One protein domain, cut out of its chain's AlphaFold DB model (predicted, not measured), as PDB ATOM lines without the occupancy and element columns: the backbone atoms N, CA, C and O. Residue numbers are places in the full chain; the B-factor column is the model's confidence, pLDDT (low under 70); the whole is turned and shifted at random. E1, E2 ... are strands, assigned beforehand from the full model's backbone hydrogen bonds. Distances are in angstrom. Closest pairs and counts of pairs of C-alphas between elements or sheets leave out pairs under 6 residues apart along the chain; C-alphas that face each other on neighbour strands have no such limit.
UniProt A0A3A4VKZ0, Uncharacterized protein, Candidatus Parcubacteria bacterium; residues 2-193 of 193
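Overview. This is residues 2 to 193 of the 193 residues of an uncharacterized protein of Candidatus Parcubacteria bacterium (UniProt A0A3A4VKZ0). With little regular structure, a long tail, residues 2 to 34, sticks out from one antiparallel sheet curled like part of a barrel. Strands E1 to E8, all strand by class, hold 61 of 192 printed residues, in sheet order E3-E2-E1-E4-E5-E6-E8-E7. The whole is extended: radius of gyration of the C-alphas 30.1 A, spans 129, 48 and 35 A.

Arrangement. Past the tail find E1, residues 68 to 78, E2, 84 to 87, and E3, 93 to 95, a meander, each strand the antiparallel neighbour of the one before; N 77 and O 85 are 2.8 A apart. E4, 109 to 120, makes a Greek key, its fourth strand the antiparallel neighbour of E1, with N 70 and O 117 3.0 A apart.

Along the chain. E1 begins at (193.516, 184.965, 162.167). E5, 129 to 140, and E6, 146 to 153, form a meander with E4. Look on to E7, 166 to 168, and E8, 171 to 178, ending at (186.123, 158.234, 161.375).

Size, cuts and confidence. The printed part has no cut. Links E3 to E4 and E6 to E7 are long. pLDDT is under 70 at residues 2 to 53, 90 and 176 to 193.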
ATOM      1  N   PRO A   2     138.306 250.575 119.306       44.69
ATOM      2  CA  PRO A   2     138.573 249.222 119.782       44.69
ATOM      3  C   PRO A   2     138.141 249.062 121.244       44.69
ATOM      4  O   PRO A   2     138.571 249.831 122.102       44.69
ATOM      5  N   ASP A   3     137.325 248.045 121.516       46.78
ATOM      6  CA  ASP A   3     137.154 247.500 122.862       46.78
ATOM      7  C   ASP A   3     138.370 246.620 123.174       46.78
ATOM      8  O   ASP A   3     138.509 245.495 122.692       46.78
ATOM      9  N   ASN A   4     139.289 247.178 123.959       53.56
ATOM     10  CA  ASN A   4     140.439 246.482 124.516       53.56
ATOM     11  C   ASN A   4     140.002 245.732 125.781       53.56
ATOM     12  O   ASN A   4     140.030 246.295 126.873       53.56
ATOM     13  N   ASN A   5     139.637 244.454 125.651       46.31
ATOM     14  CA  ASN A   5     139.575 243.545 126.796       46.31
ATOM     15  C   ASN A   5     140.665 242.458 126.659       46.31
ATOM     16  O   ASN A   5     140.498 241.516 125.881       46.31
ATOM     17  N   PRO A   6     141.794 242.582 127.383       48.56
ATOM     18  CA  PRO A   6     143.018 241.801 127.172       48.56
ATOM     19  C   PRO A   6     142.998 240.378 127.766       48.56
ATOM     20  O   PRO A   6     144.040 239.750 127.903       48.56
ATOM     21  N   SER A   7     141.837 239.823 128.121       51.25
ATOM     22  CA  SER A   7     141.759 238.586 128.922       51.25
ATOM     23  C   SER A   7     141.645 237.274 128.131       51.25
ATOM     24  O   SER A   7     141.609 236.203 128.734       51.25
ATOM     25  N   LYS A   8     141.605 237.307 126.792       48.97
ATOM     26  CA  LYS A   8     141.389 236.096 125.966       48.97
ATOM     27  C   LYS A   8     142.547 235.688 125.053       48.97
ATOM     28  O   LYS A   8     142.396 234.726 124.308       48.97
ATOM     29  N   LEU A   9     143.700 236.355 125.140       47.88
ATOM     30  CA  LEU A   9     144.869 236.047 124.305       47.88
ATOM     31  C   LEU A   9     146.004 235.304 125.036       47.88
ATOM     32  O   LEU A   9     147.083 235.160 124.480       47.88
ATOM     33  N   GLU A  10     145.765 234.788 126.246       48.19
ATOM     34  CA  GLU A  10     146.795 234.098 127.048       48.19
ATOM     35  C   GLU A  10     146.387 232.686 127.508       48.19
ATOM     36  O   GLU A  10     146.820 232.211 128.548       48.19
ATOM     37  N   HIS A  11     145.542 231.976 126.753       49.50
ATOM     38  CA  HIS A  11     145.138 230.604 127.122       49.50
ATOM     39  C   HIS A  11     145.702 229.498 126.217       49.50
ATOM     40  O   HIS A  11     145.436 228.324 126.455       49.50
ATOM     41  N   HIS A  12     146.545 229.833 125.233       49.00
ATOM     42  CA  HIS A  12     147.177 228.833 124.354       49.00
ATOM     43  C   HIS A  12     148.712 228.868 124.315       49.00
ATOM     44  O   HIS A  12     149.314 228.049 123.630       49.00
ATOM     45  N   HIS A  13     149.357 229.723 125.116       46.78
ATOM     46  CA  HIS A  13     150.823 229.764 125.254       46.78
ATOM     47  C   HIS A  13     151.333 229.334 126.646       46.78
ATOM     48  O   HIS A  13     152.535 229.338 126.885       46.78
ATOM     49  N   ILE A  14     150.444 228.886 127.544       45.78
ATOM     50  CA  ILE A  14     150.801 228.369 128.884       45.78
ATOM     51  C   ILE A  14     150.837 226.826 128.917       45.78
ATOM     52  O   ILE A  14     151.398 226.228 129.830       45.78
ATOM     53  N   ALA A  15     150.340 226.152 127.873       44.72
ATOM     54  CA  ALA A  15     150.356 224.688 127.782       44.72
ATOM     55  C   ALA A  15     151.687 224.091 127.271       44.72
ATOM     56  O   ALA A  15     151.852 222.877 127.314       44.72
ATOM     57  N   TYR A  16     152.641 224.913 126.814       43.69
ATOM     58  CA  TYR A  16     153.918 224.428 126.256       43.69
ATOM     59  C   TYR A  16     155.179 224.875 127.013       43.69
ATOM     60  O   TYR A  16     156.249 224.328 126.769       43.69
ATOM     61  N   ILE A  17     155.075 225.798 127.978       44.06
ATOM     62  CA  ILE A  17     156.219 226.242 128.807       44.06
ATOM     63  C   ILE A  17     156.233 225.562 130.194       44.06
ATOM     64  O   ILE A  17     157.203 225.672 130.936       44.06
ATOM     65  N   LEU A  18     155.223 224.745 130.518       40.12
ATOM     66  CA  LEU A  18     155.239 223.844 131.683       40.12
ATOM     67  C   LEU A  18     155.672 222.402 131.346       40.12
ATOM     68  O   LEU A  18     155.750 221.564 132.236       40.12
ATOM     69  N   ALA A  19     156.016 222.119 130.085       44.19
ATOM     70  CA  ALA A  19     156.557 220.828 129.641       44.19
ATOM     71  C   ALA A  19     158.103 220.771 129.635       44.19
ATOM     72  O   ALA A  19     158.683 219.790 129.179       44.19
ATOM     73  N   LEU A  20     158.781 221.809 130.144       45.97
ATOM     74  CA  LEU A  20     160.249 221.913 130.203       45.97
ATOM     75  C   LEU A  20     160.786 222.236 131.612       45.97
ATOM     76  O   LEU A  20     161.878 222.776 131.758       45.97
ATOM     77  N   ILE A  21     160.055 221.849 132.661       45.44
ATOM     78  CA  ILE A  21     160.604 221.661 134.019       45.44
ATOM     79  C   ILE A  21     160.344 220.203 134.421       45.44
ATOM     80  O   ILE A  21     159.730 219.886 135.430       45.44
ATOM     81  N   ALA A  22     160.761 219.292 133.545       45.00
ATOM     82  CA  ALA A  22     160.782 217.854 133.785       45.00
ATOM     83  C   ALA A  22     162.230 217.350 133.771       45.00
ATOM     84  O   ALA A  22     162.521 216.298 133.220       45.00
ATOM     85  N   ILE A  23     163.167 218.132 134.316       48.88
ATOM     86  CA  ILE A  23     164.560 217.721 134.499       48.88
ATOM     87  C   ILE A  23     165.063 218.351 135.800       48.88
ATOM     88  O   ILE A  23     165.245 219.561 135.879       48.88
ATOM     89  N   GLY A  24     165.305 217.516 136.812       41.69
ATOM     90  CA  GLY A  24     166.236 217.859 137.886       41.69
ATOM     91  C   GLY A  24     165.647 218.437 139.172       41.69
ATOM     92  O   GLY A  24     166.175 219.414 139.687       41.69
ATOM     93  N   ILE A  25     164.634 217.801 139.765       45.50
ATOM     94  CA  ILE A  25     164.571 217.767 141.235       45.50
ATOM     95  C   ILE A  25     164.992 216.365 141.630       45.50
ATOM     96  O   ILE A  25     164.232 215.403 141.541       45.50
ATOM     97  N   ALA A  26     166.279 216.271 141.950       44.44
ATOM     98  CA  ALA A  26     166.926 215.078 142.431       44.44
ATOM     99  C   ALA A  26     166.174 214.570 143.664       44.44
ATOM    100  O   ALA A  26     166.285 215.119 144.760       44.44
ATOM    101  N   VAL A  27     165.418 213.493 143.472       45.31
ATOM    102  CA  VAL A  27     165.081 212.562 144.541       45.31
ATOM    103  C   VAL A  27     166.401 211.905 144.939       45.31
ATOM    104  O   VAL A  27     166.715 210.796 144.523       45.31
ATOM    105  N   PHE A  28     167.216 212.608 145.725       43.56
ATOM    106  CA  PHE A  28     168.175 211.951 146.601       43.56
ATOM    107  C   PHE A  28     167.352 211.334 147.730       43.56
ATOM    108  O   PHE A  28     167.318 211.818 148.859       43.56
ATOM    109  N   ALA A  29     166.643 210.251 147.403       41.59
ATOM    110  CA  ALA A  29     166.434 209.221 148.392       41.59
ATOM    111  C   ALA A  29     167.847 208.795 148.780       41.59
ATOM    112  O   ALA A  29     168.555 208.160 148.000       41.59
ATOM    113  N   LEU A  30     168.291 209.248 149.952       38.56
ATOM    114  CA  LEU A  30     169.354 208.589 150.683       38.56
ATOM    115  C   LEU A  30     168.876 207.150 150.847       38.56
ATOM    116  O   LEU A  30     168.169 206.818 151.796       38.56
ATOM    117  N   VAL A  31     169.239 206.303 149.886       38.88
ATOM    118  CA  VAL A  31     169.444 204.899 150.167       38.88
ATOM    119  C   VAL A  31     170.528 204.949 151.226       38.88
ATOM    120  O   VAL A  31     171.703 205.169 150.935       38.88
ATOM    121  N   GLN A  32     170.108 204.880 152.485       34.09
ATOM    122  CA  GLN A  32     170.962 204.344 153.516       34.09
ATOM    123  C   GLN A  32     171.263 202.945 152.996       34.09
ATOM    124  O   GLN A  32     170.478 202.018 153.178       34.09
ATOM    125  N   VAL A  33     172.358 202.818 152.249       36.78
ATOM    126  CA  VAL A  33     173.069 201.560 152.185       36.78
ATOM    127  C   VAL A  33     173.510 201.398 153.625       36.78
ATOM    128  O   VAL A  33     174.557 201.889 154.038       36.78
ATOM    129  N   SER A  34     172.639 200.805 154.438       35.59
ATOM    130  CA  SER A  34     173.106 200.033 155.558       35.59
ATOM    131  C   SER A  34     174.022 199.017 154.900       35.59
ATOM    132  O   SER A  34     173.568 198.006 154.366       35.59
ATOM    133  N   SER A  35     175.312 199.341 154.864       36.00
ATOM    134  CA  SER A  35     176.335 198.335 155.024       36.00
ATOM    135  C   SER A  35     175.953 197.662 156.336       36.00
ATOM    136  O   SER A  35     176.314 198.088 157.430       36.00
ATOM    137  N   ALA A  36     175.076 196.667 156.229       34.72
ATOM    138  CA  ALA A  36     175.174 195.534 157.097       34.72
ATOM    139  C   ALA A  36     176.556 194.997 156.742       34.72
ATOM    140  O   ALA A  36     176.699 194.259 155.771       34.72
ATOM    141  N   GLY A  37     177.587 195.493 157.440       34.72
ATOM    142  CA  GLY A  37     178.822 194.741 157.563       34.72
ATOM    143  C   GLY A  37     178.350 193.341 157.892       34.72
ATOM    144  O   GLY A  37     177.503 193.184 158.781       34.72
ATOM    145  N   THR A  38     178.710 192.382 157.047       36.53
ATOM    146  CA  THR A  38     178.315 190.996 157.232       36.53
ATOM    147  C   THR A  38     179.004 190.582 158.513       36.53
ATOM    148  O   THR A  38     180.153 190.164 158.518       36.53
ATOM    149  N   VAL A  39     178.332 190.823 159.633       40.56
ATOM    150  CA  VAL A  39     178.782 190.351 160.919       40.56
ATOM    151  C   VAL A  39     178.772 188.848 160.735       40.56
ATOM    152  O   VAL A  39     177.722 188.290 160.426       40.56
ATOM    153  N   VAL A  40     179.944 188.227 160.833       45.09
ATOM    154  CA  VAL A  40     180.103 186.775 160.865       45.09
ATOM    155  C   VAL A  40     180.150 186.384 162.355       45.09
ATOM    156  O   VAL A  40     181.221 186.425 162.975       45.09
ATOM    157  N   PRO A  41     178.997 186.115 163.013       41.75
ATOM    158  CA  PRO A  41     178.931 185.536 164.346       41.75
ATOM    159  C   PRO A  41     179.920 184.376 164.497       41.75
ATOM    160  O   PRO A  41     180.130 183.589 163.585       41.75
ATOM    161  N   GLY A  42     180.604 184.319 165.639       43.41
ATOM    162  CA  GLY A  42     181.706 183.376 165.877       43.41
ATOM    163  C   GLY A  42     183.098 183.914 165.520       43.41
ATOM    164  O   GLY A  42     184.063 183.558 166.196       43.41
ATOM    165  N   GLN A  43     183.216 184.852 164.573       51.84
ATOM    166  CA  GLN A  43     184.504 185.462 164.189       51.84
ATOM    167  C   GLN A  43     184.801 186.790 164.907       51.84
ATOM    168  O   GLN A  43     185.950 187.213 165.027       51.84
ATOM    169  N   GLN A  44     183.777 187.400 165.507       49.44
ATOM    170  CA  GLN A  44     183.876 188.667 166.241       49.44
ATOM    171  C   GLN A  44     184.768 188.620 167.487       49.44
ATOM    172  O   GLN A  44     185.338 189.638 167.871       49.44
ATOM    173  N   LYS A  45     184.946 187.448 168.113       44.72
ATOM    174  CA  LYS A  45     185.641 187.340 169.408       44.72
ATOM    175  C   LYS A  45     187.144 187.665 169.345       44.72
ATOM    176  O   LYS A  45     187.766 187.799 170.395       44.72
ATOM    177  N   GLN A  46     187.731 187.795 168.148       44.09
ATOM    178  CA  GLN A  46     189.096 188.320 167.956       44.09
ATOM    179  C   GLN A  46     189.151 189.780 167.475       44.09
ATOM    180  O   GLN A  46     190.218 190.393 167.516       44.09
ATOM    181  N   LEU A  47     188.027 190.370 167.069       52.25
ATOM    182  CA  LEU A  47     187.953 191.738 166.539       52.25
ATOM    183  C   LEU A  47     187.467 192.759 167.587       52.25
ATOM    184  O   LEU A  47     187.220 193.924 167.280       52.25
ATOM    185  N   ASP A  48     187.352 192.345 168.853       44.81
ATOM    186  CA  ASP A  48     186.929 193.203 169.960       44.81
ATOM    187  C   ASP A  48     187.932 194.349 170.216       44.81
ATOM    188  O   ASP A  48     188.917 194.190 170.935       44.81
ATOM    189  N   LYS A  49     187.631 195.528 169.648       45.00
ATOM    190  CA  LYS A  49     187.996 196.924 170.017       45.00
ATOM    191  C   LYS A  49     189.466 197.304 170.296       45.00
ATOM    192  O   LYS A  49     189.749 198.499 170.385       45.00
ATOM    193  N   ASN A  50     190.399 196.360 170.371       44.84
ATOM    194  CA  ASN A  50     191.835 196.584 170.583       44.84
ATOM    195  C   ASN A  50     192.713 196.046 169.440       44.84
ATOM    196  O   ASN A  50     193.930 196.211 169.482       44.84
ATOM    197  N   THR A  51     192.123 195.468 168.395       54.22
ATOM    198  CA  THR A  51     192.806 194.938 167.203       54.22
ATOM    199  C   THR A  51     192.833 195.950 166.055       54.22
ATOM    200  O   THR A  51     192.521 195.631 164.912       54.22
ATOM    201  N   ARG A  52     193.243 197.196 166.346       52.75
ATOM    202  CA  ARG A  52     193.566 198.178 165.293       52.75
ATOM    203  C   ARG A  52     194.671 197.584 164.411       52.75
ATOM    204  O   ARG A  52     195.815 197.518 164.855       52.75
ATOM    205  N   GLY A  53     194.319 197.133 163.211       63.59
ATOM    206  CA  GLY A  53     195.235 196.519 162.247       63.59
ATOM    207  C   GLY A  53     194.889 195.095 161.809       63.59
ATOM    208  O   GLY A  53     195.649 194.544 161.022       63.59
ATOM    209  N   ILE A  54     193.801 194.492 162.315       71.81
ATOM    210  CA  ILE A  54     193.238 193.254 161.736       71.81
ATOM    211  C   ILE A  54     192.037 193.563 160.846       71.81
ATOM    212  O   ILE A  54     191.918 192.936 159.812       71.81
ATOM    213  N   ASP A  55     191.172 194.494 161.242       75.62
ATOM    214  CA  ASP A  55     189.999 194.946 160.480       75.62
ATOM    215  C   ASP A  55     190.000 196.482 160.540       75.62
ATOM    216  O   ASP A  55     189.634 197.088 161.556       75.62
ATOM    217  N   SER A  56     190.577 197.117 159.518       79.06
ATOM    218  CA  SER A  56     190.813 198.566 159.510       79.06
ATOM    219  C   SER A  56     189.581 199.360 159.088       79.06
ATOM    220  O   SER A  56     189.447 200.525 159.480       79.06
ATOM    221  N   ASP A  57     188.699 198.760 158.290       78.94
ATOM    222  CA  ASP A  57     187.472 199.383 157.791       78.94
ATOM    223  C   ASP A  57     186.237 199.077 158.666       78.94
ATOM    224  O   ASP A  57     185.181 199.684 158.469       78.94
ATOM    225  N   ALA A  58     186.409 198.243 159.697       76.75
ATOM    226  CA  ALA A  58     185.406 197.832 160.672       76.75
ATOM    227  C   ALA A  58     184.198 197.124 160.035       76.75
ATOM    228  O   ALA A  58     183.066 197.270 160.514       76.75
ATOM    229  N   ASN A  59     184.427 196.379 158.951       74.25
ATOM    230  CA  ASN A  59     183.379 195.647 158.245       74.25
ATOM    231  C   ASN A  59     183.041 194.286 158.899       74.25
ATOM    232  O   ASN A  59     182.026 193.680 158.541       74.25
ATOM    233  N   GLY A  60     183.822 193.850 159.897       71.75
ATOM    234  CA  GLY A  60     183.658 192.580 160.606       71.75
ATOM    235  C   GLY A  60     184.460 191.413 160.019       71.75
ATOM    236  O   GLY A  60     184.280 190.285 160.482       71.75
ATOM    237  N   ILE A  61     185.323 191.677 159.038       77.31
ATOM    238  CA  ILE A  61     186.138 190.720 158.290       77.31
ATOM    239  C   ILE A  61     187.615 191.137 158.418       77.31
ATOM    240  O   ILE A  61     187.923 192.327 158.406       77.31
ATOM    241  N   PRO A  62     188.557 190.190 158.570       82.06
ATOM    242  CA  PRO A  62     189.978 190.521 158.547       82.06
ATOM    243  C   PRO A  62     190.426 191.138 157.210       82.06
ATOM    244  O   PRO A  62     190.125 190.606 156.143       82.06
ATOM    245  N   ASP A  63     191.227 192.202 157.284       82.25
ATOM    246  CA  ASP A  63     191.919 192.827 156.160       82.25
ATOM    247  C   ASP A  63     192.766 191.791 155.395       82.25
ATOM    248  O   ASP A  63     193.317 190.837 155.959       82.25
ATOM    249  N   ALA A  64     192.942 192.028 154.095       84.75
ATOM    250  CA  ALA A  64     193.746 191.167 153.239       84.75
ATOM    251  C   ALA A  64     195.185 190.991 153.754       84.75
ATOM    252  O   ALA A  64     195.835 191.935 154.217       84.75
ATOM    253  N   GLY A  65     195.702 189.765 153.656       83.06
ATOM    254  CA  GLY A  65     197.025 189.403 154.172       83.06
ATOM    255  C   GLY A  65     197.065 189.073 155.670       83.06
ATOM    256  O   GLY A  65     198.110 188.635 156.167       83.06
ATOM    257  N   VAL A  66     195.970 189.264 156.413       83.06
ATOM    258  CA  VAL A  66     195.947 189.019 157.858       83.06
ATOM    259  C   VAL A  66     195.569 187.572 158.159       83.06
ATOM    260  O   VAL A  66     194.520 187.069 157.774       83.06
ATOM    261  N   THR A  67     196.432 186.885 158.910       83.81
ATOM    262  CA  THR A  67     196.130 185.546 159.427       83.81
ATOM    263  C   THR A  67     195.456 185.638 160.789       83.81
ATOM    264  O   THR A  67     196.042 186.161 161.738       83.81
ATOM    265  N   VAL A  68     194.280 185.035 160.916       81.81
ATOM    266  CA  VAL A  68     193.516 184.965 162.167       81.81
ATOM    267  C   VAL A  68     193.263 183.518 162.583       81.81
ATOM    268  O   VAL A  68     193.375 182.596 161.774       81.81
ATOM    269  N   ASN A  69     192.943 183.310 163.862       82.19
ATOM    270  CA  ASN A  69     192.465 182.020 164.363       82.19
ATOM    271  C   ASN A  69     191.019 182.178 164.818       82.19
ATOM    272  O   ASN A  69     190.687 183.177 165.453       82.19
ATOM    273  N   GLY A  70     190.182 181.176 164.592       79.56
ATOM    274  CA  GLY A  70     188.805 181.236 165.055       79.56
ATOM    275  C   GLY A  70     188.214 179.879 165.360       79.56
ATOM    276  O   GLY A  70     188.799 178.829 165.088       79.56
ATOM    277  N   LYS A  71     187.048 179.937 165.994       84.38
ATOM    278  CA  LYS A  71     186.256 178.774 166.358       84.38
ATOM    279  C   LYS A  71     184.782 179.129 166.275       84.38
ATOM    280  O   LYS A  71     184.370 180.124 166.867       84.38
ATOM    281  N   TYR A  72     184.002 178.290 165.611       83.12
ATOM    282  CA  TYR A  72     182.550 178.410 165.563       83.12
ATOM    283  C   TYR A  72     181.890 177.031 165.609       83.12
ATOM    284  O   TYR A  72     182.549 175.995 165.483       83.12
ATOM    285  N   THR A  73     180.586 177.030 165.851       88.62
ATOM    286  CA  THR A  73     179.754 175.828 165.836       88.62
ATOM    287  C   THR A  73     178.715 175.956 164.746       88.62
ATOM    288  O   THR A  73     178.157 177.035 164.593       88.62
ATOM    289  N   SER A  74     178.439 174.878 164.027       88.50
ATOM    290  CA  SER A  74     177.430 174.823 162.968       88.50
ATOM    291  C   SER A  74     176.546 173.598 163.192       88.50
ATOM    292  O   SER A  74     177.000 172.612 163.775       88.50
ATOM    293  N   LEU A  75     175.287 173.670 162.766       92.88
ATOM    294  CA  LEU A  75     174.335 172.566 162.846       92.88
ATOM    295  C   LEU A  75     173.828 172.256 161.445       92.88
ATOM    296  O   LEU A  75     173.244 173.125 160.800       92.88
ATOM    297  N   TYR A  76     174.010 171.016 161.010       94.94
ATOM    298  CA  TYR A  76     173.373 170.482 159.811       94.94
ATOM    299  C   TYR A  76     172.331 169.450 160.227       94.94
ATOM    300  O   TYR A  76     172.633 168.554 161.010       94.94
ATOM    301  N   ALA A  77     171.112 169.572 159.727       94.75
ATOM    302  CA  ALA A  77     170.023 168.652 159.996       94.75
ATOM    303  C   ALA A  77     169.326 168.298 158.685       94.75
ATOM    304  O   ALA A  77     169.157 169.166 157.831       94.75
ATOM    305  N   TYR A  78     168.933 167.043 158.523       95.88
ATOM    306  CA  TYR A  78     168.249 166.559 157.330       95.88
ATOM    307  C   TYR A  78     167.320 165.399 157.670       95.88
ATOM    308  O   TYR A  78     167.449 164.791 158.736       95.88
ATOM    309  N   ASP A  79     166.391 165.102 156.770       94.56
ATOM    310  CA  ASP A  79     165.496 163.955 156.878       94.56
ATOM    311  C   ASP A  79     165.500 163.087 155.607       94.56
ATOM    312  O   ASP A  79     166.177 163.382 154.618       94.56
ATOM    313  N   ALA A  80     164.752 161.981 155.633       92.38
ATOM    314  CA  ALA A  80     164.697 161.036 154.517       92.38
ATOM    315  C   ALA A  80     163.905 161.549 153.294       92.38
ATOM    316  O   ALA A  80     163.845 160.851 152.279       92.38
ATOM    317  N   SER A  81     163.285 162.730 153.381       93.31
ATOM    318  CA  SER A  81     162.554 163.376 152.282       93.31
ATOM    319  C   SER A  81     163.431 164.339 151.471       93.31
ATOM    320  O   SER A  81     162.902 165.078 150.642       93.31
ATOM    321  N   ASP A  82     164.753 164.311 151.687       89.69
ATOM    322  CA  ASP A  82     165.742 165.247 151.134       89.69
ATOM    323  C   ASP A  82     165.545 166.704 151.603       89.69
ATOM    324  O   ASP A  82     166.126 167.634 151.027       89.69
ATOM    325  N   ASP A  83     164.763 166.921 152.668       93.25
ATOM    326  CA  ASP A  83     164.671 168.222 153.316       93.25
ATOM    327  C   ASP A  83     165.843 168.425 154.277       93.25
ATOM    328  O   ASP A  83     166.297 167.503 154.959       93.25
ATOM    329  N   TRP A  84     166.366 169.651 154.323       95.50
ATOM    330  CA  TRP A  84     167.520 169.972 155.155       95.50
ATOM    331  C   TRP A  84     167.515 171.407 155.669       95.50
ATOM    332  O   TRP A  84     166.974 172.337 155.062       95.50
ATOM    333  N   TYR A  85     168.177 171.569 156.807       93.75
ATOM    334  CA  TYR A  85     168.431 172.806 157.521       93.75
ATOM    335  C   TYR A  85     169.923 172.889 157.846       93.75
ATOM    336  O   TYR A  85     170.513 171.941 158.360       93.75
ATOM    337  N   TRP A  86     170.535 174.039 157.598       92.69
ATOM    338  CA  TRP A  86     171.929 174.293 157.920       92.69
ATOM    339  C   TRP A  86     172.097 175.671 158.544       92.69
ATOM    340  O   TRP A  86     171.992 176.692 157.866       92.69
ATOM    341  N   ASP A  87     172.423 175.694 159.830       89.50
ATOM    342  CA  ASP A  87     172.977 176.868 160.496       89.50
ATOM    343  C   ASP A  87     174.492 176.873 160.299       89.50
ATOM    344  O   ASP A  87     175.191 175.991 160.807       89.50
ATOM    345  N   LEU A  88     175.016 177.858 159.568       80.19
ATOM    346  CA  LEU A  88     176.445 177.956 159.269       80.19
ATOM    347  C   LEU A  88     177.275 178.384 160.492       80.19
ATOM    348  O   LEU A  88     178.504 178.337 160.439       80.19
ATOM    349  N   GLY A  89     176.635 178.776 161.598       79.38
ATOM    350  CA  GLY A  89     177.299 179.254 162.810       79.38
ATOM    351  C   GLY A  89     177.646 180.738 162.795       79.38
ATOM    352  O   GLY A  89     178.122 181.270 163.798       79.38
ATOM    353  N   ASP A  90     177.374 181.405 161.677       69.31
ATOM    354  CA  ASP A  90     177.621 182.821 161.429       69.31
ATOM    355  C   ASP A  90     176.330 183.602 161.157       69.31
ATOM    356  O   ASP A  90     176.305 184.598 160.437       69.31
ATOM    357  N   GLY A  91     175.216 183.138 161.719       76.25
ATOM    358  CA  GLY A  91     173.914 183.779 161.555       76.25
ATOM    359  C   GLY A  91     173.305 183.633 160.160       76.25
ATOM    360  O   GLY A  91     172.163 184.053 159.968       76.25
ATOM    361  N   ARG A  92     174.010 183.025 159.196       80.38
ATOM    362  CA  ARG A  92     173.415 182.571 157.940       80.38
ATOM    363  C   ARG A  92     172.789 181.200 158.150       80.38
ATOM    364  O   ARG A  92     173.385 180.307 158.747       80.38
ATOM    365  N   ILE A  93     171.592 181.047 157.601       85.38
ATOM    366  CA  ILE A  93     170.868 179.784 157.558       85.38
ATOM    367  C   ILE A  93     170.599 179.466 156.092       85.38
ATOM    368  O   ILE A  93     170.087 180.314 155.361       85.38
ATOM    369  N   ASN A  94     170.925 178.244 155.692       88.31
ATOM    370  CA  ASN A  94     170.603 177.680 154.389       88.31
ATOM    371  C   ASN A  94     169.737 176.431 154.585       88.31
ATOM    372  O   ASN A  94     169.793 175.799 155.633       88.31
ATOM    373  N   GLY A  95     168.945 176.061 153.587       91.00
ATOM    374  CA  GLY A  95     168.105 174.869 153.677       91.00
ATOM    375  C   GLY A  95     166.909 174.909 152.746       91.00
ATOM    376  O   GLY A  95     166.605 175.947 152.153       91.00
ATOM    377  N   THR A  96     166.222 173.775 152.638       93.25
ATOM    378  CA  THR A  96     164.874 173.705 152.055       93.25
ATOM    379  C   THR A  96     163.807 174.123 153.066       93.25
ATOM    380  O   THR A  96     162.736 174.585 152.672       93.25
ATOM    381  N   VAL A  97     164.122 174.043 154.364       93.88
ATOM    382  CA  VAL A  97     163.235 174.422 155.468       93.88
ATOM    383  C   VAL A  97     163.835 175.525 156.345       93.88
ATOM    384  O   VAL A  97     165.042 175.758 156.366       93.88
ATOM    385  N   GLY A  98     162.977 176.228 157.093       93.56
ATOM    386  CA  GLY A  98     163.382 177.356 157.944       93.56
ATOM    387  C   GLY A  98     163.857 176.984 159.354       93.56
ATOM    388  O   GLY A  98     164.344 177.853 160.075       93.56
ATOM    389  N   SER A  99     163.684 175.729 159.774       96.38
ATOM    390  CA  SER A  99     164.021 175.259 161.122       96.38
ATOM    391  C   SER A  99     164.075 173.736 161.178       96.38
ATOM    392  O   SER A  99     163.353 173.079 160.434       96.38
ATOM    393  N   VAL A 100     164.822 173.185 162.138       95.88
ATOM    394  CA  VAL A 100     164.870 171.735 162.411       95.88
ATOM    395  C   VAL A 100     163.483 171.150 162.711       95.88
ATOM    396  O   VAL A 100     163.171 170.064 162.240       95.88
ATOM    397  N   ASP A 101     162.610 171.889 163.404       97.56
ATOM    398  CA  ASP A 101     161.244 171.443 163.739       97.56
ATOM    399  C   ASP A 101     160.336 171.232 162.512       97.56
ATOM    400  O   ASP A 101     159.253 170.663 162.631       97.56
ATOM    401  N   ALA A 102     160.742 171.737 161.342       97.25
ATOM    402  CA  ALA A 102     160.002 171.571 160.095       97.25
ATOM    403  C   ALA A 102     160.396 170.296 159.330       97.25
ATOM    404  O   ALA A 102     159.725 169.968 158.355       97.25
ATOM    405  N   LEU A 103     161.458 169.608 159.762       96.38
ATOM    406  CA  LEU A 103     161.881 168.318 159.220       96.38
ATOM    407  C   LEU A 103     160.992 167.188 159.751       96.38
ATOM    408  O   LEU A 103     160.381 167.308 160.822       96.38
ATOM    409  N   ASP A 104     160.957 166.067 159.036       97.56
ATOM    410  CA  ASP A 104     160.342 164.839 159.529       97.56
ATOM    411  C   ASP A 104     161.121 164.290 160.733       97.56
ATOM    412  O   ASP A 104     162.218 163.747 160.620       97.56
ATOM    413  N   GLN A 105     160.523 164.419 161.916       97.62
ATOM    414  CA  GLN A 105     161.153 164.044 163.181       97.62
ATOM    415  C   GLN A 105     161.361 162.529 163.327       97.62
ATOM    416  O   GLN A 105     162.211 162.118 164.116       97.62
ATOM    417  N   ASP A 106     160.623 161.700 162.579       97.31
ATOM    418  CA  ASP A 106     160.789 160.241 162.619       97.31
ATOM    419  C   ASP A 106     162.024 159.781 161.826       97.31
ATOM    420  O   ASP A 106     162.565 158.699 162.084       97.31
ATOM    421  N   THR A 107     162.486 160.601 160.878       96.19
ATOM    422  CA  THR A 107     163.638 160.312 160.009       96.19
ATOM    423  C   THR A 107     164.755 161.351 160.118       96.19
ATOM    424  O   THR A 107     165.676 161.365 159.306       96.19
ATOM    425  N   LEU A 108     164.705 162.184 161.157       95.56
ATOM    426  CA  LEU A 108     165.669 163.243 161.407       95.56
ATOM    427  C   LEU A 108     167.059 162.690 161.745       95.56
ATOM    428  O   LEU A 108     167.230 161.868 162.654       95.56
ATOM    429  N   THR A 109     168.061 163.261 161.088       95.06
ATOM    430  CA  THR A 109     169.466 163.183 161.472       95.06
ATOM    431  C   THR A 109     170.032 164.584 161.667       95.06
ATOM    432  O   THR A 109     169.842 165.477 160.844       95.06
ATOM    433  N   THR A 110     170.751 164.785 162.771       95.19
ATOM    434  CA  THR A 110     171.421 166.045 163.106       95.19
ATOM    435  C   THR A 110     172.912 165.822 163.283       95.19
ATOM    436  O   THR A 110     173.314 164.884 163.966       95.19
ATOM    437  N   CYS A 111     173.725 166.720 162.746       93.50
ATOM    438  CA  CYS A 111     175.171 166.731 162.875       93.50
ATOM    439  C   CYS A 111     175.632 168.075 163.445       93.50
ATOM    440  O   CYS A 111     175.481 169.122 162.811       93.50
ATOM    441  N   ASP A 112     176.221 168.030 164.637       93.94
ATOM    442  CA  ASP A 112     176.861 169.175 165.274       93.94
ATOM    443  C   ASP A 112     178.319 169.271 164.835       93.94
ATOM    444  O   ASP A 112     179.098 168.329 164.999       93.94
ATOM    445  N   TYR A 113     178.704 170.441 164.343       91.50
ATOM    446  CA  TYR A 113     180.048 170.747 163.882       91.50
ATOM    447  C   TYR A 113     180.724 171.674 164.882       91.50
ATOM    448  O   TYR A 113     180.200 172.736 165.218       91.50
ATOM    449  N   GLN A 114     181.926 171.314 165.316       91.12
ATOM    450  CA  GLN A 114     182.853 172.229 165.972       91.12
ATOM    451  C   GLN A 114     184.012 172.487 165.026       91.12
ATOM    452  O   GLN A 114     184.849 171.611 164.795       91.12
ATOM    453  N   VAL A 115     184.048 173.701 164.495       86.69
ATOM    454  CA  VAL A 115     185.025 174.106 163.496       86.69
ATOM    455  C   VAL A 115     186.051 175.013 164.149       86.69
ATOM    456  O   VAL A 115     185.706 176.028 164.752       86.69
ATOM    457  N   GLU A 116     187.320 174.650 164.023       87.69
ATOM    458  CA  GLU A 116     188.465 175.467 164.412       87.69
ATOM    459  C   GLU A 116     189.306 175.744 163.178       87.69
ATOM    460  O   GLU A 116     189.547 174.843 162.381       87.69
ATOM    461  N   TYR A 117     189.777 176.971 163.011       87.12
ATOM    462  CA  TYR A 117     190.556 177.329 161.835       87.12
ATOM    463  C   TYR A 117     191.691 178.282 162.172       87.12
ATOM    464  O   TYR A 117     191.672 179.009 163.172       87.12
ATOM    465  N   ARG A 118     192.663 178.309 161.267       86.00
ATOM    466  CA  ARG A 118     193.663 179.361 161.166       86.00
ATOM    467  C   ARG A 118     193.895 179.673 159.707       86.00
ATOM    468  O   ARG A 118     194.256 178.772 158.953       86.00
ATOM    469  N   GLY A 119     193.789 180.939 159.337       85.81
ATOM    470  CA  GLY A 119     194.005 181.318 157.956       85.81
ATOM    471  C   GLY A 119     193.676 182.763 157.646       85.81
ATOM    472  O   GLY A 119     193.508 183.574 158.557       85.81
ATOM    473  N   ASN A 120     193.658 183.060 156.356       86.25
ATOM    474  CA  ASN A 120     193.452 184.390 155.802       86.25
ATOM    475  C   ASN A 120     192.188 184.385 154.937       86.25
ATOM    476  O   ASN A 120     191.852 183.356 154.352       86.25
ATOM    477  N   PHE A 121     191.514 185.525 154.926       85.88
ATOM    478  CA  PHE A 121     190.188 185.757 154.364       85.88
ATOM    479  C   PHE A 121     190.201 186.757 153.203       85.88
ATOM    480  O   PHE A 121     189.158 187.060 152.651       85.88
ATOM    481  N   GLU A 122     191.354 187.376 152.919       86.44
ATOM    482  CA  GLU A 122     191.522 188.335 151.817       86.44
ATOM    483  C   GLU A 122     190.455 189.452 151.761       86.44
ATOM    484  O   GLU A 122     190.173 190.010 150.699       86.44
ATOM    485  N   ASN A 123     189.930 189.848 152.929       80.81
ATOM    486  CA  ASN A 123     188.830 190.803 153.098       80.81
ATOM    487  C   ASN A 123     187.468 190.343 152.530       80.81
ATOM    488  O   ASN A 123     186.662 191.160 152.078       80.81
ATOM    489  N   ASP A 124     187.187 189.042 152.574       82.06
ATOM    490  CA  ASP A 124     185.871 188.464 152.323       82.06
ATOM    491  C   ASP A 124     185.481 187.417 153.404       82.06
ATOM    492  O   ASP A 124     186.280 187.070 154.270       82.06
ATOM    493  N   PRO A 125     184.215 186.970 153.489       73.12
ATOM    494  CA  PRO A 125     183.772 186.098 154.579       73.12
ATOM    495  C   PRO A 125     184.202 184.625 154.427       73.12
ATOM    496  O   PRO A 125     183.772 183.782 155.220       73.12
ATOM    497  N   PHE A 126     184.996 184.283 153.415       82.56
ATOM    498  CA  PHE A 126     185.452 182.934 153.111       82.56
ATOM    499  C   PHE A 126     186.940 182.775 153.425       82.56
ATOM    500  O   PHE A 126     187.740 183.691 153.322       82.56
ATOM    501  N   LEU A 127     187.317 181.579 153.870       83.00
ATOM    502  CA  LEU A 127     188.711 181.276 154.161       83.00
ATOM    503  C   LEU A 127     189.435 180.953 152.846       83.00
ATOM    504  O   LEU A 127     189.183 179.901 152.263       83.00
ATOM    505  N   ASP A 128     190.350 181.814 152.404       87.38
ATOM    506  CA  ASP A 128     191.122 181.624 151.167       87.38
ATOM    507  C   ASP A 128     192.346 180.732 151.351       87.38
ATOM    508  O   ASP A 128     192.778 180.044 150.430       87.38
ATOM    509  N   SER A 129     192.937 180.732 152.548       89.94
ATOM    510  CA  SER A 129     194.118 179.916 152.833       89.94
ATOM    511  C   SER A 129     194.221 179.514 154.294       89.94
ATOM    512  O   SER A 129     193.649 180.158 155.170       89.94
ATOM    513  N   GLY A 130     195.003 178.467 154.566       89.06
ATOM    514  CA  GLY A 130     195.298 177.990 155.913       89.06
ATOM    515  C   GLY A 130     194.783 176.577 156.157       89.06
ATOM    516  O   GLY A 130     194.943 175.697 155.309       89.06
ATOM    517  N   TRP A 131     194.213 176.348 157.337       91.06
ATOM    518  CA  TRP A 131     193.689 175.045 157.724       91.06
ATOM    519  C   TRP A 131     192.431 175.136 158.581       91.06
ATOM    520  O   TRP A 131     192.207 176.121 159.289       91.06
ATOM    521  N   ILE A 132     191.655 174.054 158.551       90.31
ATOM    522  CA  ILE A 132     190.427 173.856 159.316       90.31
ATOM    523  C   ILE A 132     190.487 172.481 159.994       90.31
ATOM    524  O   ILE A 132     190.819 171.481 159.364       90.31
ATOM    525  N   THR A 133     190.151 172.412 161.278       90.75
ATOM    526  CA  THR A 133     189.817 171.168 161.978       90.75
ATOM    527  C   THR A 133     188.317 171.144 162.206       90.75
ATOM    528  O   THR A 133     187.749 172.124 162.687       90.75
ATOM    529  N   ASN A 134     187.678 170.029 161.879       87.00
ATOM    530  CA  ASN A 134     186.242 169.863 162.010       87.00
ATOM    531  C   ASN A 134     185.939 168.622 162.843       87.00
ATOM    532  O   ASN A 134     186.281 167.512 162.441       87.00
ATOM    533  N   ASN A 135     185.319 168.819 164.001       90.56
ATOM    534  CA  ASN A 135     184.823 167.740 164.840       90.56
ATOM    535  C   ASN A 135     183.305 167.670 164.694       90.56
ATOM    536  O   ASN A 135     182.603 168.593 165.102       90.56
ATOM    537  N   ILE A 136     182.838 166.577 164.103       91.00
ATOM    538  CA  ILE A 136     181.449 166.367 163.721       91.00
ATOM    539  C   ILE A 136     180.883 165.248 164.577       91.00
ATOM    540  O   ILE A 136     181.464 164.163 164.663       91.00
ATOM    541  N   ASN A 137     179.739 165.504 165.190       91.75
ATOM    542  CA  ASN A 137     178.999 164.521 165.958       91.75
ATOM    543  C   ASN A 137     177.584 164.423 165.399       91.75
ATOM    544  O   ASN A 137     176.803 165.356 165.560       91.75
ATOM    545  N   CYS A 138     177.282 163.301 164.756       90.94
ATOM    546  CA  CYS A 138     175.978 163.033 164.178       90.94
ATOM    547  C   CYS A 138     175.151 162.128 165.094       90.94
ATOM    548  O   CYS A 138     175.681 161.273 165.810       90.94
ATOM    549  N   SER A 139     173.843 162.335 165.075       93.44
ATOM    550  CA  SER A 139     172.867 161.507 165.768       93.44
ATOM    551  C   SER A 139     171.538 161.533 165.034       93.44
ATOM    552  O   SER A 139     171.052 162.614 164.696       93.44
ATOM    553  N   GLY A 140     170.921 160.367 164.868       92.69
ATOM    554  CA  GLY A 140     169.607 160.271 164.254       92.69
ATOM    555  C   GLY A 140     169.350 158.963 163.532       92.69
ATOM    556  O   GLY A 140     169.869 157.905 163.906       92.69
ATOM    557  N   TYR A 141     168.482 159.070 162.533       90.00
ATOM    558  CA  TYR A 141     167.888 157.960 161.805       90.00
ATOM    559  C   TYR A 141     168.924 157.080 161.096       90.00
ATOM    560  O   TYR A 141     168.917 155.858 161.270       90.00
ATOM    561  N   ASP A 142     169.830 157.689 160.334       89.38
ATOM    562  CA  ASP A 142     170.785 156.992 159.467       89.38
ATOM    563  C   ASP A 142     172.260 157.274 159.786       89.38
ATOM    564  O   ASP A 142     173.130 156.542 159.309       89.38
ATOM    565  N   ASP A 143     172.557 158.236 160.666       86.19
ATOM    566  CA  ASP A 143     173.916 158.511 161.134       86.19
ATOM    567  C   ASP A 143     173.982 158.726 162.653       86.19
ATOM    568  O   ASP A 143     173.240 159.502 163.249       86.19
ATOM    569  N   ASN A 144     174.914 158.022 163.295       89.00
ATOM    570  CA  ASN A 144     175.248 158.156 164.717       89.00
ATOM    571  C   ASN A 144     176.775 158.237 164.922       89.00
ATOM    572  O   ASN A 144     177.331 157.785 165.933       89.00
ATOM    573  N   GLY A 145     177.469 158.715 163.893       84.19
ATOM    574  CA  GLY A 145     178.908 158.756 163.779       84.19
ATOM    575  C   GLY A 145     179.553 159.953 164.467       84.19
ATOM    576  O   GLY A 145     178.934 160.940 164.859       84.19
ATOM    577  N   LYS A 146     180.871 159.837 164.604       86.81
ATOM    578  CA  LYS A 146     181.773 160.890 165.058       86.81
ATOM    579  C   LYS A 146     182.924 160.967 164.080       86.81
ATOM    580  O   LYS A 146     183.578 159.953 163.823       86.81
ATOM    581  N   TYR A 147     183.178 162.159 163.574       84.62
ATOM    582  CA  TYR A 147     184.159 162.392 162.530       84.62
ATOM    583  C   TYR A 147     185.092 163.515 162.955       84.62
ATOM    584  O   TYR A 147     184.672 164.505 163.548       84.62
ATOM    585  N   ASN A 148     186.374 163.352 162.662       86.88
ATOM    586  CA  ASN A 148     187.357 164.405 162.806       86.88
ATOM    587  C   ASN A 148     188.099 164.554 161.484       86.88
ATOM    588  O   ASN A 148     188.821 163.645 161.064       86.88
ATOM    589  N   TYR A 149     187.901 165.699 160.844       86.88
ATOM    590  CA  TYR A 149     188.537 166.040 159.585       86.88
ATOM    591  C   TYR A 149     189.518 167.180 159.771       86.88
ATOM    592  O   TYR A 149     189.286 168.120 160.532       86.88
ATOM    593  N   PHE A 150     190.600 167.105 159.012       89.88
ATOM    594  CA  PHE A 150     191.591 168.152 158.920       89.88
ATOM    595  C   PHE A 150     191.729 168.593 157.469       89.88
ATOM    596  O   PHE A 150     192.134 167.814 156.618       89.88
ATOM    597  N   ILE A 151     191.344 169.827 157.181       90.12
ATOM    598  CA  ILE A 151     191.251 170.381 155.833       90.12
ATOM    599  C   ILE A 151     192.351 171.426 155.673       90.12
ATOM    600  O   ILE A 151     192.551 172.257 156.561       90.12
ATOM    601  N   VAL A 152     193.081 171.385 154.562       91.62
ATOM    602  CA  VAL A 152     194.231 172.259 154.306       91.62
ATOM    603  C   VAL A 152     194.207 172.839 152.902       91.62
ATOM    604  O   VAL A 152     193.839 172.162 151.946       91.62
ATOM    605  N   HIS A 153     194.631 174.095 152.795       93.94
ATOM    606  CA  HIS A 153     194.878 174.774 151.527       93.94
ATOM    607  C   HIS A 153     196.256 174.396 150.959       93.94
ATOM    608  O   HIS A 153     197.158 174.055 151.726       93.94
ATOM    609  N   GLU A 154     196.469 174.542 149.649       92.06
ATOM    610  CA  GLU A 154     197.746 174.240 148.973       92.06
ATOM    611  C   GLU A 154     198.969 174.991 149.518       92.06
ATOM    612  O   GLU A 154     200.107 174.546 149.378       92.06
ATOM    613  N   THR A 155     198.745 176.123 150.184       90.31
ATOM    614  CA  THR A 155     199.801 176.900 150.847       90.31
ATOM    615  C   THR A 155     200.243 176.300 152.184       90.31
ATOM    616  O   THR A 155     201.243 176.744 152.750       90.31
ATOM    617  N   ASP A 156     199.497 175.344 152.743       89.75
ATOM    618  CA  ASP A 156     199.861 174.660 153.980       89.75
ATOM    619  C   ASP A 156     200.878 173.539 153.688       89.75
ATOM    620  O   ASP A 156     200.651 172.717 152.804       89.75
ATOM    621  N   PRO A 157     201.984 173.422 154.447       88.19
ATOM    622  CA  PRO A 157     203.019 172.412 154.199       88.19
ATOM    623  C   PRO A 157     202.545 170.958 154.364       88.19
ATOM    624  O   PRO A 157     203.289 170.034 154.035       88.19
ATOM    625  N   ARG A 158     201.346 170.732 154.915       86.75
ATOM    626  CA  ARG A 158     200.729 169.403 155.016       86.75
ATOM    627  C   ARG A 158     199.962 169.008 153.754       86.75
ATOM    628  O   ARG A 158     199.634 167.826 153.641       86.75
ATOM    629  N   TYR A 159     199.705 169.953 152.845       88.38
ATOM    630  CA  TYR A 159     199.045 169.705 151.569       88.38
ATOM    631  C   TYR A 159     199.856 168.737 150.703       88.38
ATOM    632  O   TYR A 159     201.083 168.842 150.607       88.38
ATOM    633  N   ARG A 160     199.179 167.780 150.067       87.56
ATOM    634  CA  ARG A 160     199.802 166.718 149.266       87.56
ATOM    635  C   ARG A 160     199.401 166.745 147.799       87.56
ATOM    636  O   ARG A 160     200.085 166.111 146.999       87.56
ATOM    637  N   GLY A 161     198.320 167.438 147.449       86.69
ATOM    638  CA  GLY A 161     197.794 167.472 146.086       86.69
ATOM    639  C   GLY A 161     197.179 166.141 145.672       86.69
ATOM    640  O   GLY A 161     197.278 165.756 144.508       86.69
ATOM    641  N   ASN A 162     196.596 165.405 146.625       83.12
ATOM    642  CA  ASN A 162     195.929 164.144 146.315       83.12
ATOM    643  C   ASN A 162     194.528 164.431 145.742       83.12
ATOM    644  O   ASN A 162     193.685 164.951 146.476       83.12
ATOM    645  N   PRO A 163     194.237 164.081 144.474       82.25
ATOM    646  CA  PRO A 163     192.928 164.342 143.877       82.25
ATOM    647  C   PRO A 163     191.784 163.634 144.609       82.25
ATOM    648  O   PRO A 163     190.687 164.179 144.660       82.25
ATOM    649  N   ASP A 164     192.043 162.480 145.232       79.44
ATOM    650  CA  ASP A 164     191.032 161.737 145.999       79.44
ATOM    651  C   ASP A 164     190.590 162.486 147.265       79.44
ATOM    652  O   ASP A 164     189.557 162.176 147.854       79.44
ATOM    653  N   TRP A 165     191.392 163.453 147.711       80.81
ATOM    654  CA  TRP A 165     191.158 164.246 148.914       80.81
ATOM    655  C   TRP A 165     190.759 165.685 148.593       80.81
ATOM    656  O   TRP A 165     190.541 166.467 149.515       80.81
ATOM    657  N   SER A 166     190.663 166.056 147.315       84.50
ATOM    658  CA  SER A 166     190.253 167.399 146.907       84.50
ATOM    659  C   SER A 166     188.795 167.654 147.291       84.50
ATOM    660  O   SER A 166     187.932 166.805 147.076       84.50
ATOM    661  N   ILE A 167     188.517 168.834 147.851       78.19
ATOM    662  CA  ILE A 167     187.148 169.265 148.172       78.19
ATOM    663  C   ILE A 167     186.758 170.469 147.316       78.19
ATOM    664  O   ILE A 167     185.781 170.423 146.571       78.19
ATOM    665  N   TRP A 168     187.534 171.554 147.418       76.44
ATOM    666  CA  TRP A 168     187.224 172.849 146.811       76.44
ATOM    667  C   TRP A 168     188.460 173.395 146.097       76.44
ATOM    668  O   TRP A 168     189.218 174.176 146.663       76.44
ATOM    669  N   GLY A 169     188.704 172.955 144.862       83.56
ATOM    670  CA  GLY A 169     189.846 173.424 144.071       83.56
ATOM    671  C   GLY A 169     191.188 173.159 144.765       83.56
ATOM    672  O   GLY A 169     191.682 172.034 144.752       83.56
ATOM    673  N   THR A 170     191.763 174.195 145.376       88.94
ATOM    674  CA  THR A 170     193.068 174.204 146.060       88.94
ATOM    675  C   THR A 170     193.042 173.660 147.496       88.94
ATOM    676  O   THR A 170     194.055 173.708 148.193       88.94
ATOM    677  N   TRP A 171     191.909 173.121 147.953       88.75
ATOM    678  CA  TRP A 171     191.739 172.544 149.290       88.75
ATOM    679  C   TRP A 171     191.660 171.013 149.265       88.75
ATOM    680  O   TRP A 171     190.972 170.441 148.414       88.75
ATOM    681  N   GLU A 172     192.296 170.355 150.239       88.44
ATOM    682  CA  GLU A 172     192.182 168.905 150.465       88.44
ATOM    683  C   GLU A 172     191.802 168.558 151.917       88.44
ATOM    684  O   GLU A 172     192.163 169.287 152.843       88.44
ATOM    685  N   TYR A 173     191.102 167.437 152.135       84.06
ATOM    686  CA  TYR A 173     190.794 166.911 153.471       84.06
ATOM    687  C   TYR A 173     191.618 165.680 153.847       84.06
ATOM    688  O   TYR A 173     191.946 164.826 153.032       84.06
ATOM    689  N   HIS A 174     191.877 165.549 155.140       80.81
ATOM    690  CA  HIS A 174     192.509 164.405 155.775       80.81
ATOM    691  C   HIS A 174     191.550 163.878 156.841       80.81
ATOM    692  O   HIS A 174     191.196 164.598 157.779       80.81
ATOM    693  N   GLY A 175     191.122 162.622 156.724       71.81
ATOM    694  CA  GLY A 175     190.425 161.938 157.815       71.81
ATOM    695  C   GLY A 175     191.389 161.694 158.973       71.81
ATOM    696  O   GLY A 175     192.340 160.931 158.822       71.81
ATOM    697  N   LEU A 176     191.168 162.345 160.119       68.75
ATOM    698  CA  LEU A 176     191.948 162.092 161.335       68.75
ATOM    699  C   LEU A 176     191.358 160.927 162.131       68.75
ATOM    700  O   LEU A 176     192.094 160.051 162.580       68.75
ATOM    701  N   THR A 177     190.030 160.909 162.267       67.06
ATOM    702  CA  THR A 177     189.277 159.819 162.896       67.06
ATOM    703  C   THR A 177     187.903 159.720 162.244       67.06
ATOM    704  O   THR A 177     187.225 160.735 162.100       67.06
ATOM    705  N   VAL A 178     187.467 158.511 161.901       66.19
ATOM    706  CA  VAL A 178     186.123 158.234 161.375       66.19
ATOM    707  C   VAL A 178     185.501 157.139 162.236       66.19
ATOM    708  O   VAL A 178     186.161 156.160 162.570       66.19
ATOM    709  N   SER A 179     184.247 157.301 162.657       64.94
ATOM    710  CA  SER A 179     183.570 156.281 163.466       64.94
ATOM    711  C   SER A 179     183.552 154.930 162.751       64.94
ATOM    712  O   SER A 179     183.200 154.843 161.580       64.94
ATOM    713  N   GLY A 180     183.943 153.869 163.458       58.66
ATOM    714  CA  GLY A 180     184.073 152.525 162.884       58.66
ATOM    715  C   GLY A 180     185.396 152.262 162.153       58.66
ATOM    716  O   GLY A 180     185.729 151.099 161.934       58.66
ATOM    717  N   GLU A 181     186.196 153.293 161.866       59.94
ATOM    718  CA  GLU A 181     187.518 153.173 161.249       59.94
ATOM    719  C   GLU A 181     188.604 153.584 162.260       59.94
ATOM    720  O   GLU A 181     188.620 154.688 162.798       59.94
ATOM    721  N   GLY A 182     189.494 152.647 162.595       50.31
ATOM    722  CA  GLY A 182     190.440 152.792 163.704       50.31
ATOM    723  C   GLY A 182     191.290 154.072 163.672       50.31
ATOM    724  O   GLY A 182     191.838 154.471 162.652       50.31
ATOM    725  N   ASN A 183     191.470 154.666 164.851       47.06
ATOM    726  CA  ASN A 183     192.001 156.015 165.092       47.06
ATOM    727  C   ASN A 183     193.544 156.117 165.000       47.06
ATOM    728  O   ASN A 183     194.149 157.000 165.612       47.06
ATOM    729  N   LEU A 184     194.216 155.155 164.360       42.59
ATOM    730  CA  LEU A 184     195.670 154.991 164.438       42.59
ATOM    731  C   LEU A 184     196.295 154.969 163.045       42.59
ATOM    732  O   LEU A 184     196.388 153.923 162.405       42.59
ATOM    733  N   VAL A 185     196.838 156.108 162.620       46.59
ATOM    734  CA  VAL A 185     197.867 156.120 161.578       46.59
ATOM    735  C   VAL A 185     199.204 155.834 162.263       46.59
ATOM    736  O   VAL A 185     199.600 156.541 163.191       46.59
ATOM    737  N   ARG A 186     199.908 154.779 161.833       36.41
ATOM    738  CA  ARG A 186     201.286 154.502 162.274       36.41
ATOM    739  C   ARG A 186     202.120 155.792 162.146       36.41
ATOM    740  O   ARG A 186     202.151 156.354 161.051       36.41
ATOM    741  N   PRO A 187     202.856 156.229 163.189       36.44
ATOM    742  CA  PRO A 187     203.803 157.331 163.060       36.44
ATOM    743  C   PRO A 187     204.783 157.048 161.912       36.44
ATOM    744  O   PRO A 187     205.414 155.988 161.887       36.44
ATOM    745  N   MET A 188     204.923 157.981 160.963       43.53
ATOM    746  CA  MET A 188     205.855 157.835 159.830       43.53
ATOM    747  C   MET A 188     207.329 157.793 160.274       43.53
ATOM    748  O   MET A 188     208.202 157.417 159.496       43.53
ATOM    749  N   THR A 189     207.626 158.093 161.541       39.44
ATOM    750  CA  THR A 189     208.941 157.877 162.154       39.44
ATOM    751  C   THR A 189     208.750 157.593 163.647       39.44
ATOM    752  O   THR A 189     208.086 158.382 164.320       39.44
ATOM    753  N   PRO A 190     209.273 156.481 164.198       34.00
ATOM    754  CA  PRO A 190     209.333 156.306 165.644       34.00
ATOM    755  C   PRO A 190     210.156 157.443 166.252       34.00
ATOM    756  O   PRO A 190     211.245 157.746 165.765       34.00
ATOM    757  N   ALA A 191     209.652 158.071 167.312       34.91
ATOM    758  CA  ALA A 191     210.464 158.972 168.115       34.91
ATOM    759  C   ALA A 191     211.609 158.163 168.751       34.91
ATOM    760  O   ALA A 191     211.377 157.391 169.676       34.91
ATOM    761  N   GLY A 192     212.826 158.339 168.233       40.91
ATOM    762  CA  GLY A 192     214.067 157.927 168.890       40.91
ATOM    763  C   GLY A 192     214.519 156.484 168.662       40.91
ATOM    764  O   GLY A 192     214.496 155.683 169.596       40.91
ATOM    765  N   ILE A 193     215.055 156.198 167.473       38.22
ATOM    766  CA  ILE A 193     216.141 155.214 167.318       38.22
ATOM    767  C   ILE A 193     217.294 155.884 166.581       38.22
ATOM    768  O   ILE A 193     217.003 156.526 165.546       38.22
TER     769      ILE A 193